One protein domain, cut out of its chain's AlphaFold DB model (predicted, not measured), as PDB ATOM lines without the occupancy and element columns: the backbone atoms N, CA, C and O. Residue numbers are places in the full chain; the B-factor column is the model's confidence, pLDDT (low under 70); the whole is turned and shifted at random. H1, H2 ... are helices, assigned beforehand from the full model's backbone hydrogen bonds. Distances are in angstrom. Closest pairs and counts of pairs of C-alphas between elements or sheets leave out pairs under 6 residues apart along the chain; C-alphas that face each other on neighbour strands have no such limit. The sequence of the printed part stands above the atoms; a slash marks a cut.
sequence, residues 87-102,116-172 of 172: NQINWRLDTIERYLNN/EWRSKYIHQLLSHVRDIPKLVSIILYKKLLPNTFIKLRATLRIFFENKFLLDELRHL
ATOM      1  N   ASN A  87     146.077 106.800 161.633       95.81
ATOM      2  CA  ASN A  87     146.114 106.024 160.393       95.81
ATOM      3  C   ASN A  87     146.719 106.854 159.256       95.81
ATOM      4  O   ASN A  87     147.553 106.358 158.506       95.81
ATOM      5  N   GLN A  88     146.350 108.133 159.155       94.25
ATOM      6  CA  GLN A  88     146.935 109.050 158.175       94.25
ATOM      7  C   GLN A  88     148.411 109.341 158.461       94.25
ATOM      8  O   GLN A  88     149.193 109.482 157.521       94.25
ATOM      9  N   ILE A  89     148.802 109.438 159.738       95.62
ATOM     10  CA  ILE A  89     150.209 109.594 160.132       95.62
ATOM     11  C   ILE A  89     151.007 108.373 159.672       95.62
ATOM     12  O   ILE A  89     151.985 108.540 158.946       95.62
ATOM     13  N   ASN A  90     150.560 107.167 160.025       96.31
ATOM     14  CA  ASN A  90     151.237 105.927 159.649       96.31
ATOM     15  C   ASN A  90     151.302 105.763 158.130       96.31
ATOM     16  O   ASN A  90     152.378 105.531 157.603       96.31
ATOM     17  N   TRP A  91     150.214 106.030 157.402       93.75
ATOM     18  CA  TRP A  91     150.223 105.983 155.937       93.75
ATOM     19  C   TRP A  91     151.268 106.927 155.312       93.75
ATOM     20  O   TRP A  91     151.935 106.572 154.335       93.75
ATOM     21  N   ARG A  92     151.457 108.131 155.876       93.62
ATOM     22  CA  ARG A  92     152.519 109.051 155.431       93.62
ATOM     23  C   ARG A  92     153.906 108.519 155.769       93.62
ATOM     24  O   ARG A  92     154.793 108.639 154.930       93.62
ATOM     25  N   LEU A  93     154.092 107.959 156.965       93.50
ATOM     26  CA  LEU A  93     155.360 107.362 157.384       93.50
ATOM     27  C   LEU A  93     155.725 106.166 156.503       93.50
ATOM     28  O   LEU A  93     156.827 106.157 155.971       93.50
ATOM     29  N   ASP A  94     154.788 105.257 156.236       90.50
ATOM     30  CA  ASP A  94     154.962 104.121 155.324       90.50
ATOM     31  C   ASP A  94     155.319 104.601 153.910       90.50
ATOM     32  O   ASP A  94     156.196 104.056 153.239       90.50
ATOM     33  N   THR A  95     154.662 105.668 153.440       88.00
ATOM     34  CA  THR A  95     154.968 106.271 152.137       88.00
ATOM     35  C   THR A  95     156.385 106.838 152.117       88.00
ATOM     36  O   THR A  95     157.127 106.578 151.173       88.00
ATOM     37  N   ILE A  96     156.785 107.587 153.146       88.69
ATOM     38  CA  ILE A  96     158.146 108.118 153.280       88.69
ATOM     39  C   ILE A  96     159.154 106.969 153.331       88.69
ATOM     40  O   ILE A  96     160.142 107.000 152.603       88.69
ATOM     41  N   GLU A  97     158.884 105.932 154.120       86.19
ATOM     42  CA  GLU A  97     159.733 104.754 154.247       86.19
ATOM     43  C   GLU A  97     159.928 104.053 152.897       86.19
ATOM     44  O   GLU A  97     161.059 103.739 152.535       86.19
ATOM     45  N   ARG A  98     158.879 103.910 152.075       80.88
ATOM     46  CA  ARG A  98     158.999 103.384 150.700       80.88
ATOM     47  C   ARG A  98     159.952 104.194 149.812       80.88
ATOM     48  O   ARG A  98     160.549 103.621 148.904       80.88
ATOM     49  N   TYR A  99     160.079 105.503 150.039       79.19
ATOM     50  CA  TYR A  99     160.993 106.375 149.290       79.19
ATOM     51  C   TYR A  99     162.377 106.530 149.945       79.19
ATOM     52  O   TYR A  99     163.313 106.922 149.246       79.19
ATOM     53  N   LEU A 100     162.511 106.241 151.246       78.06
ATOM     54  CA  LEU A 100     163.769 106.302 152.003       78.06
ATOM     55  C   LEU A 100     164.520 104.969 152.054       78.06
ATOM     56  O   LEU A 100     165.751 104.985 152.103       78.06
ATOM     57  N   ASN A 101     163.815 103.832 152.069       66.50
ATOM     58  CA  ASN A 101     164.414 102.502 152.155       66.50
ATOM     59  C   ASN A 101     165.184 102.182 150.867       66.50
ATOM     60  O   ASN A 101     164.709 101.518 149.948       66.50
ATOM     61  N   ASN A 102     166.435 102.638 150.851       55.88
ATOM     62  CA  ASN A 102     167.421 102.451 149.797       55.88
ATOM     63  C   ASN A 102     167.948 101.010 149.669       55.88
ATOM     64  O   ASN A 102     168.770 100.750 148.794       55.88
ATOM     65  N   GLU A 116     167.984 103.104 145.068       53.03
ATOM     66  CA  GLU A 116     168.508 104.485 145.200       53.03
ATOM     67  C   GLU A 116     168.145 105.385 143.997       53.03
ATOM     68  O   GLU A 116     167.924 106.593 144.119       53.03
ATOM     69  N   TRP A 117     168.007 104.787 142.812       68.50
ATOM     70  CA  TRP A 117     167.684 105.507 141.579       68.50
ATOM     71  C   TRP A 117     166.264 106.060 141.574       68.50
ATOM     72  O   TRP A 117     166.031 107.120 141.004       68.50
ATOM     73  N   ARG A 118     165.314 105.377 142.216       75.94
ATOM     74  CA  ARG A 118     163.885 105.691 142.137       75.94
ATOM     75  C   ARG A 118     163.538 107.074 142.677       75.94
ATOM     76  O   ARG A 118     162.958 107.876 141.948       75.94
ATOM     77  N   SER A 119     163.903 107.363 143.926       79.19
ATOM     78  CA  SER A 119     163.586 108.649 144.561       79.19
ATOM     79  C   SER A 119     164.262 109.804 143.816       79.19
ATOM     80  O   SER A 119     163.604 110.766 143.416       79.19
ATOM     81  N   LYS A 120     165.555 109.654 143.492       83.56
ATOM     82  CA  LYS A 120     166.324 110.642 142.722       83.56
ATOM     83  C   LYS A 120     165.759 110.866 141.316       83.56
ATOM     84  O   LYS A 120     165.687 112.005 140.860       83.56
ATOM     85  N   TYR A 121     165.326 109.803 140.644       85.12
ATOM     86  CA  TYR A 121     164.729 109.869 139.314       85.12
ATOM     87  C   TYR A 121     163.386 110.599 139.331       85.12
ATOM     88  O   TYR A 121     163.186 111.522 138.545       85.12
ATOM     89  N   ILE A 122     162.490 110.258 140.265       86.75
ATOM     90  CA  ILE A 122     161.207 110.958 140.431       86.75
ATOM     91  C   ILE A 122     161.453 112.429 140.747       86.75
ATOM     92  O   ILE A 122     160.850 113.301 140.127       86.75
ATOM     93  N   HIS A 123     162.380 112.719 141.657       89.25
ATOM     94  CA  HIS A 123     162.766 114.082 141.995       89.25
ATOM     95  C   HIS A 123     163.234 114.860 140.750       89.25
ATOM     96  O   HIS A 123     162.738 115.950 140.468       89.25
ATOM     97  N   GLN A 124     164.105 114.269 139.931       89.69
ATOM     98  CA  GLN A 124     164.553 114.872 138.676       89.69
ATOM     99  C   GLN A 124     163.420 115.044 137.652       89.69
ATOM    100  O   GLN A 124     163.386 116.047 136.942       89.69
ATOM    101  N   LEU A 125     162.478 114.106 137.549       90.88
ATOM    102  CA  LEU A 125     161.314 114.264 136.672       90.88
ATOM    103  C   LEU A 125     160.423 115.421 137.137       90.88
ATOM    104  O   LEU A 125     160.019 116.263 136.331       90.88
ATOM    105  N   LEU A 126     160.155 115.496 138.441       92.00
ATOM    106  CA  LEU A 126     159.314 116.530 139.038       92.00
ATOM    107  C   LEU A 126     159.909 117.933 138.890       92.00
ATOM    108  O   LEU A 126     159.140 118.882 138.763       92.00
ATOM    109  N   SER A 127     161.234 118.087 138.809       93.88
ATOM    110  CA  SER A 127     161.869 119.402 138.590       93.88
ATOM    111  C   SER A 127     161.473 120.052 137.256       93.88
ATOM    112  O   SER A 127     161.549 121.271 137.082       93.88
ATOM    113  N   HIS A 128     160.976 119.250 136.312       93.19
ATOM    114  CA  HIS A 128     160.496 119.713 135.015       93.19
ATOM    115  C   HIS A 128     158.980 119.982 134.996       93.19
ATOM    116  O   HIS A 128     158.481 120.623 134.061       93.19
ATOM    117  N   VAL A 129     158.243 119.555 136.028       93.19
ATOM    118  CA  VAL A 129     156.790 119.729 136.155       93.19
ATOM    119  C   VAL A 129     156.469 121.178 136.518       93.19
ATOM    120  O   VAL A 129     156.895 121.706 137.544       93.19
ATOM    121  N   ARG A 130     155.682 121.855 135.673       93.56
ATOM    122  CA  ARG A 130     155.198 123.209 135.970       93.56
ATOM    123  C   ARG A 130     153.933 123.171 136.821       93.56
ATOM    124  O   ARG A 130     153.211 122.184 136.873       93.56
ATOM    125  N   ASP A 131     153.641 124.304 137.446       93.31
ATOM    126  CA  ASP A 131     152.449 124.525 138.265       93.31
ATOM    127  C   ASP A 131     151.162 124.498 137.418       93.31
ATOM    128  O   ASP A 131     150.719 125.525 136.895       93.31
ATOM    129  N   ILE A 132     150.588 123.301 137.247       91.69
ATOM    130  CA  ILE A 132     149.385 123.063 136.439       91.69
ATOM    131  C   ILE A 132     148.213 123.947 136.899       91.69
ATOM    132  O   ILE A 132     147.662 124.634 136.036       91.69
ATOM    133  N   PRO A 133     147.851 124.030 138.201       89.19
ATOM    134  CA  PRO A 133     146.770 124.912 138.649       89.19
ATOM    135  C   PRO A 133     146.944 126.366 138.200       89.19
ATOM    136  O   PRO A 133     145.993 126.999 137.729       89.19
ATOM    137  N   LYS A 134     148.171 126.895 138.276       88.94
ATOM    138  CA  LYS A 134     148.480 128.250 137.804       88.94
ATOM    139  C   LYS A 134     148.349 128.371 136.286       88.94
ATOM    140  O   LYS A 134     147.778 129.350 135.810       88.94
ATOM    141  N   LEU A 135     148.857 127.401 135.520       91.25
ATOM    142  CA  LEU A 135     148.748 127.400 134.056       91.25
ATOM    143  C   LEU A 135     147.286 127.347 133.596       91.25
ATOM    144  O   LEU A 135     146.897 128.143 132.744       91.25
ATOM    145  N   VAL A 136     146.473 126.473 134.194       89.00
ATOM    146  CA  VAL A 136     145.035 126.354 133.902       89.00
ATOM    147  C   VAL A 136     144.311 127.654 134.245       89.00
ATOM    148  O   VAL A 136     143.563 128.171 133.422       89.00
ATOM    149  N   SER A 137     144.598 128.252 135.403       87.06
ATOM    150  CA  SER A 137     143.996 129.535 135.796       87.06
ATOM    151  C   SER A 137     144.350 130.670 134.824       87.06
ATOM    152  O   SER A 137     143.510 131.515 134.524       87.06
ATOM    153  N   ILE A 138     145.577 130.693 134.288       87.75
ATOM    154  CA  ILE A 138     145.984 131.669 133.262       87.75
ATOM    155  C   ILE A 138     145.221 131.438 131.953       87.75
ATOM    156  O   ILE A 138     144.798 132.411 131.340       87.75
ATOM    157  N   ILE A 139     145.045 130.184 131.530       87.31
ATOM    158  CA  ILE A 139     144.304 129.839 130.306       87.31
ATOM    159  C   ILE A 139     142.836 130.264 130.414       87.31
ATOM    160  O   ILE A 139     142.286 130.778 129.445       87.31
ATOM    161  N   LEU A 140     142.219 130.059 131.580       84.88
ATOM    162  CA  LEU A 140     140.800 130.338 131.799       84.88
ATOM    163  C   LEU A 140     140.492 131.829 131.975       84.88
ATOM    164  O   LEU A 140     139.460 132.292 131.500       84.88
ATOM    165  N   TYR A 141     141.360 132.579 132.664       82.88
ATOM    166  CA  TYR A 141     141.021 133.933 133.125       82.88
ATOM    167  C   TYR A 141     141.877 135.054 132.553       82.88
ATOM    168  O   TYR A 141     141.504 136.220 132.672       82.88
ATOM    169  N   LYS A 142     143.031 134.746 131.953       78.75
ATOM    170  CA  LYS A 142     143.906 135.754 131.341       78.75
ATOM    171  C   LYS A 142     143.904 135.623 129.824       78.75
ATOM    172  O   LYS A 142     143.457 134.630 129.260       78.75
ATOM    173  N   LYS A 143     144.450 136.640 129.151       80.31
ATOM    174  CA  LYS A 143     144.676 136.601 127.703       80.31
ATOM    175  C   LYS A 143     145.471 135.340 127.350       80.31
ATOM    176  O   LYS A 143     146.569 135.134 127.872       80.31
ATOM    177  N   LEU A 144     144.906 134.516 126.472       78.31
ATOM    178  CA  LEU A 144     145.510 133.271 126.005       78.31
ATOM    179  C   LEU A 144     146.871 133.562 125.363       78.31
ATOM    180  O   LEU A 144     146.976 134.326 124.405       78.31
ATOM    181  N   LEU A 145     147.918 132.946 125.911       83.12
ATOM    182  CA  LEU A 145     149.285 133.041 125.405       83.12
ATOM    183  C   LEU A 145     149.747 131.648 124.958       83.12
ATOM    184  O   LEU A 145     149.704 130.721 125.776       83.12
ATOM    185  N   PRO A 146     150.261 131.481 123.722       88.31
ATOM    186  CA  PRO A 146     150.740 130.188 123.218       88.31
ATOM    187  C   PRO A 146     151.756 129.509 124.146       88.31
ATOM    188  O   PRO A 146     151.725 128.296 124.353       88.31
ATOM    189  N   ASN A 147     152.615 130.303 124.791       90.50
ATOM    190  CA  ASN A 147     153.619 129.813 125.733       90.50
ATOM    191  C   ASN A 147     153.008 129.058 126.932       90.50
ATOM    192  O   ASN A 147     153.601 128.107 127.436       90.50
ATOM    193  N   THR A 148     151.814 129.446 127.394       91.81
ATOM    194  CA  THR A 148     151.136 128.765 128.508       91.81
ATOM    195  C   THR A 148     150.722 127.346 128.114       91.81
ATOM    196  O   THR A 148     150.953 126.412 128.882       91.81
ATOM    197  N   PHE A 149     150.215 127.154 126.891       91.62
ATOM    198  CA  PHE A 149     149.892 125.826 126.358       91.62
ATOM    199  C   PHE A 149     151.133 124.969 126.127       91.62
ATOM    200  O   PHE A 149     151.115 123.781 126.435       91.62
ATOM    201  N   ILE A 150     152.233 125.559 125.650       93.56
ATOM    202  CA  ILE A 150     153.504 124.840 125.479       93.56
ATOM    203  C   ILE A 150     154.005 124.313 126.829       93.56
ATOM    204  O   ILE A 150     154.387 123.147 126.925       93.56
ATOM    205  N   LYS A 151     153.955 125.139 127.882       93.25
ATOM    206  CA  LYS A 151     154.327 124.741 129.251       93.25
ATOM    207  C   LYS A 151     153.415 123.649 129.804       93.25
ATOM    208  O   LYS A 151     153.911 122.713 130.432       93.25
ATOM    209  N   LEU A 152     152.109 123.749 129.557       93.94
ATOM    210  CA  LEU A 152     151.148 122.726 129.962       93.94
ATOM    211  C   LEU A 152     151.431 121.402 129.244       93.94
ATOM    212  O   LEU A 152     151.617 120.388 129.907       93.94
ATOM    213  N   ARG A 153     151.574 121.421 127.914       94.12
ATOM    214  CA  ARG A 153     151.931 120.243 127.112       94.12
ATOM    215  C   ARG A 153     153.222 119.600 127.603       94.12
ATOM    216  O   ARG A 153     153.250 118.395 127.805       94.12
ATOM    217  N   ALA A 154     154.277 120.390 127.805       93.19
ATOM    218  CA  ALA A 154     155.560 119.885 128.293       93.19
ATOM    219  C   ALA A 154     155.420 119.197 129.657       93.19
ATOM    220  O   ALA A 154     156.017 118.150 129.872       93.19
ATOM    221  N   THR A 155     154.590 119.756 130.542       93.38
ATOM    222  CA  THR A 155     154.309 119.166 131.856       93.38
ATOM    223  C   THR A 155     153.542 117.855 131.732       93.38
ATOM    224  O   THR A 155     153.952 116.855 132.308       93.38
ATOM    225  N   LEU A 156     152.459 117.830 130.949       92.19
ATOM    226  CA  LEU A 156     151.651 116.625 130.737       92.19
ATOM    227  C   LEU A 156     152.467 115.501 130.097       92.19
ATOM    228  O   LEU A 156     152.336 114.345 130.485       92.19
ATOM    229  N   ARG A 157     153.357 115.848 129.166       93.00
ATOM    230  CA  ARG A 157     154.236 114.895 128.496       93.00
ATOM    231  C   ARG A 157     155.086 114.087 129.481       93.00
ATOM    232  O   ARG A 157     155.226 112.888 129.298       93.00
ATOM    233  N   ILE A 158     155.581 114.713 130.553       91.12
ATOM    234  CA  ILE A 158     156.368 114.025 131.592       91.12
ATOM    235  C   ILE A 158     155.573 112.869 132.205       91.12
ATOM    236  O   ILE A 158     156.128 111.789 132.371       91.12
ATOM    237  N   PHE A 159     154.290 113.087 132.503       88.25
ATOM    238  CA  PHE A 159     153.421 112.067 133.088       88.25
ATOM    239  C   PHE A 159     153.034 110.995 132.073       88.25
ATOM    240  O   PHE A 159     153.137 109.815 132.373       88.25
ATOM    241  N   PHE A 160     152.619 111.379 130.864       87.75
ATOM    242  CA  PHE A 160     152.104 110.412 129.890       87.75
ATOM    243  C   PHE A 160     153.190 109.592 129.181       87.75
ATOM    244  O   PHE A 160     152.909 108.474 128.757       87.75
ATOM    245  N   GLU A 161     154.419 110.102 129.068       88.31
ATOM    246  CA  GLU A 161     155.531 109.375 128.436       88.31
ATOM    247  C   GLU A 161     156.364 108.551 129.437       88.31
ATOM    248  O   GLU A 161     157.114 107.672 129.018       88.31
ATOM    249  N   ASN A 162     156.211 108.759 130.754       86.31
ATOM    250  CA  ASN A 162     156.878 107.945 131.778       86.31
ATOM    251  C   ASN A 162     155.920 106.940 132.411       86.31
ATOM    252  O   ASN A 162     155.290 107.219 133.432       86.31
ATOM    253  N   LYS A 163     155.890 105.720 131.861       79.69
ATOM    254  CA  LYS A 163     155.109 104.601 132.420       79.69
ATOM    255  C   LYS A 163     155.416 104.359 133.903       79.69
ATOM    256  O   LYS A 163     154.499 104.155 134.684       79.69
ATOM    257  N   PHE A 164     156.685 104.490 134.286       80.06
ATOM    258  CA  PHE A 164     157.119 104.398 135.678       80.06
ATOM    259  C   PHE A 164     156.377 105.378 136.597       80.06
ATOM    260  O   PHE A 164     155.836 104.972 137.615       80.06
ATOM    261  N   LEU A 165     156.289 106.658 136.218       78.31
ATOM    262  CA  LEU A 165     155.621 107.682 137.027       78.31
ATOM    263  C   LEU A 165     154.101 107.462 137.094       78.31
ATOM    264  O   LEU A 165     153.483 107.753 138.112       78.31
ATOM    265  N   LEU A 166     153.489 106.940 136.027       78.94
ATOM    266  CA  LEU A 166     152.069 106.570 136.048       78.94
ATOM    267  C   LEU A 166     151.797 105.408 137.000       78.94
ATOM    268  O   LEU A 166     150.793 105.433 137.705       78.94
ATOM    269  N   ASP A 167     152.680 104.413 137.020       79.19
ATOM    270  CA  ASP A 167     152.567 103.288 137.942       79.19
ATOM    271  C   ASP A 167     152.780 103.753 139.395       79.19
ATOM    272  O   ASP A 167     152.007 103.366 140.265       79.19
ATOM    273  N   GLU A 168     153.696 104.697 139.651       77.19
ATOM    274  CA  GLU A 168     153.840 105.331 140.973       77.19
ATOM    275  C   GLU A 168     152.558 105.982 141.482       77.19
ATOM    276  O   GLU A 168     152.162 105.770 142.628       77.19
ATOM    277  N   LEU A 169     151.892 106.757 140.624       74.19
ATOM    278  CA  LEU A 169     150.665 107.465 140.982       74.19
ATOM    279  C   LEU A 169     149.497 106.522 141.296       74.19
ATOM    280  O   LEU A 169     148.550 106.948 141.945       74.19
ATOM    281  N   ARG A 170     149.540 105.261 140.846       74.25
ATOM    282  CA  ARG A 170     148.508 104.253 141.152       74.25
ATOM    283  C   ARG A 170     148.653 103.648 142.546       74.25
ATOM    284  O   ARG A 170     147.723 103.002 143.016       74.25
ATOM    285  N   HIS A 171     149.818 103.813 143.168       67.88
ATOM    286  CA  HIS A 171     150.137 103.290 144.496       67.88
ATOM    287  C   HIS A 171     150.074 104.364 145.597       67.88
ATOM    288  O   HIS A 171     150.561 104.116 146.705       67.88
ATOM    289  N   LEU A 172     149.540 105.548 145.273       62.41
ATOM    290  CA  LEU A 172     149.177 106.631 146.193       62.41
ATOM    291  C   LEU A 172     147.662 106.619 146.408       62.41
ATOM    292  O   LEU A 172     147.251 106.856 147.562       62.41
TER     293      LEU A 172
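AT A GLANCE: This is residues 87 to 102 and 116 to 172 of the 172 residues of the protein "MUTSd domain-containing protein" of Candidatus Gracilibacteria bacterium (UniProt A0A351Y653). A helical hairpin, H3 and H4, makes one end of a loose, elongated shape; H1 and H2, meeting near their ends as an L, make the other. Short H5 turns off the end of H4. The printed part has 73 residues with five named helices, H1 to H5, class all helix. The radius of gyration of the C-alphas is 15.7 A; the spans are 46 by 27 by 18 A.

IN THESE COORDINATES: H1, residues 87 to 100, begins at C-alpha 87 (146.114, 106.024, 160.393) and is 19.5 A long. H2 is residues 116 to 126, H3 132 to 141, H4 146 to 161, 22.0 A long, and H5 163 to 169, ending at C-alpha 169 (150.665, 107.465, 140.982).

HOW THE PARTS SIT: H1, with residues 99 to 100 alone, and H2 only just touch, with 3 pairs of C-alphas within 8 A, the closest Tyr 99 and Ser 119, 5.9 A. In the hairpin, the closest C-alphas are Leu 135 and Thr 148, 6.2 A. H4 and H5 only just touch, with 3 such pairs, only at the corner, about perpendicular at 88 degrees. Every O i to N i+4 pair is within hydrogen-bond range in H1, H3 and H5; H2 has 6 of 7, H4 10 of 12.

THE WHOLE: Residues 103 to 115 are not printed; C-alphas 102 and 116 are 5.1 A apart. Residues 101 to 102, 116 to 117 and 171 to 172 have pLDDT under 70.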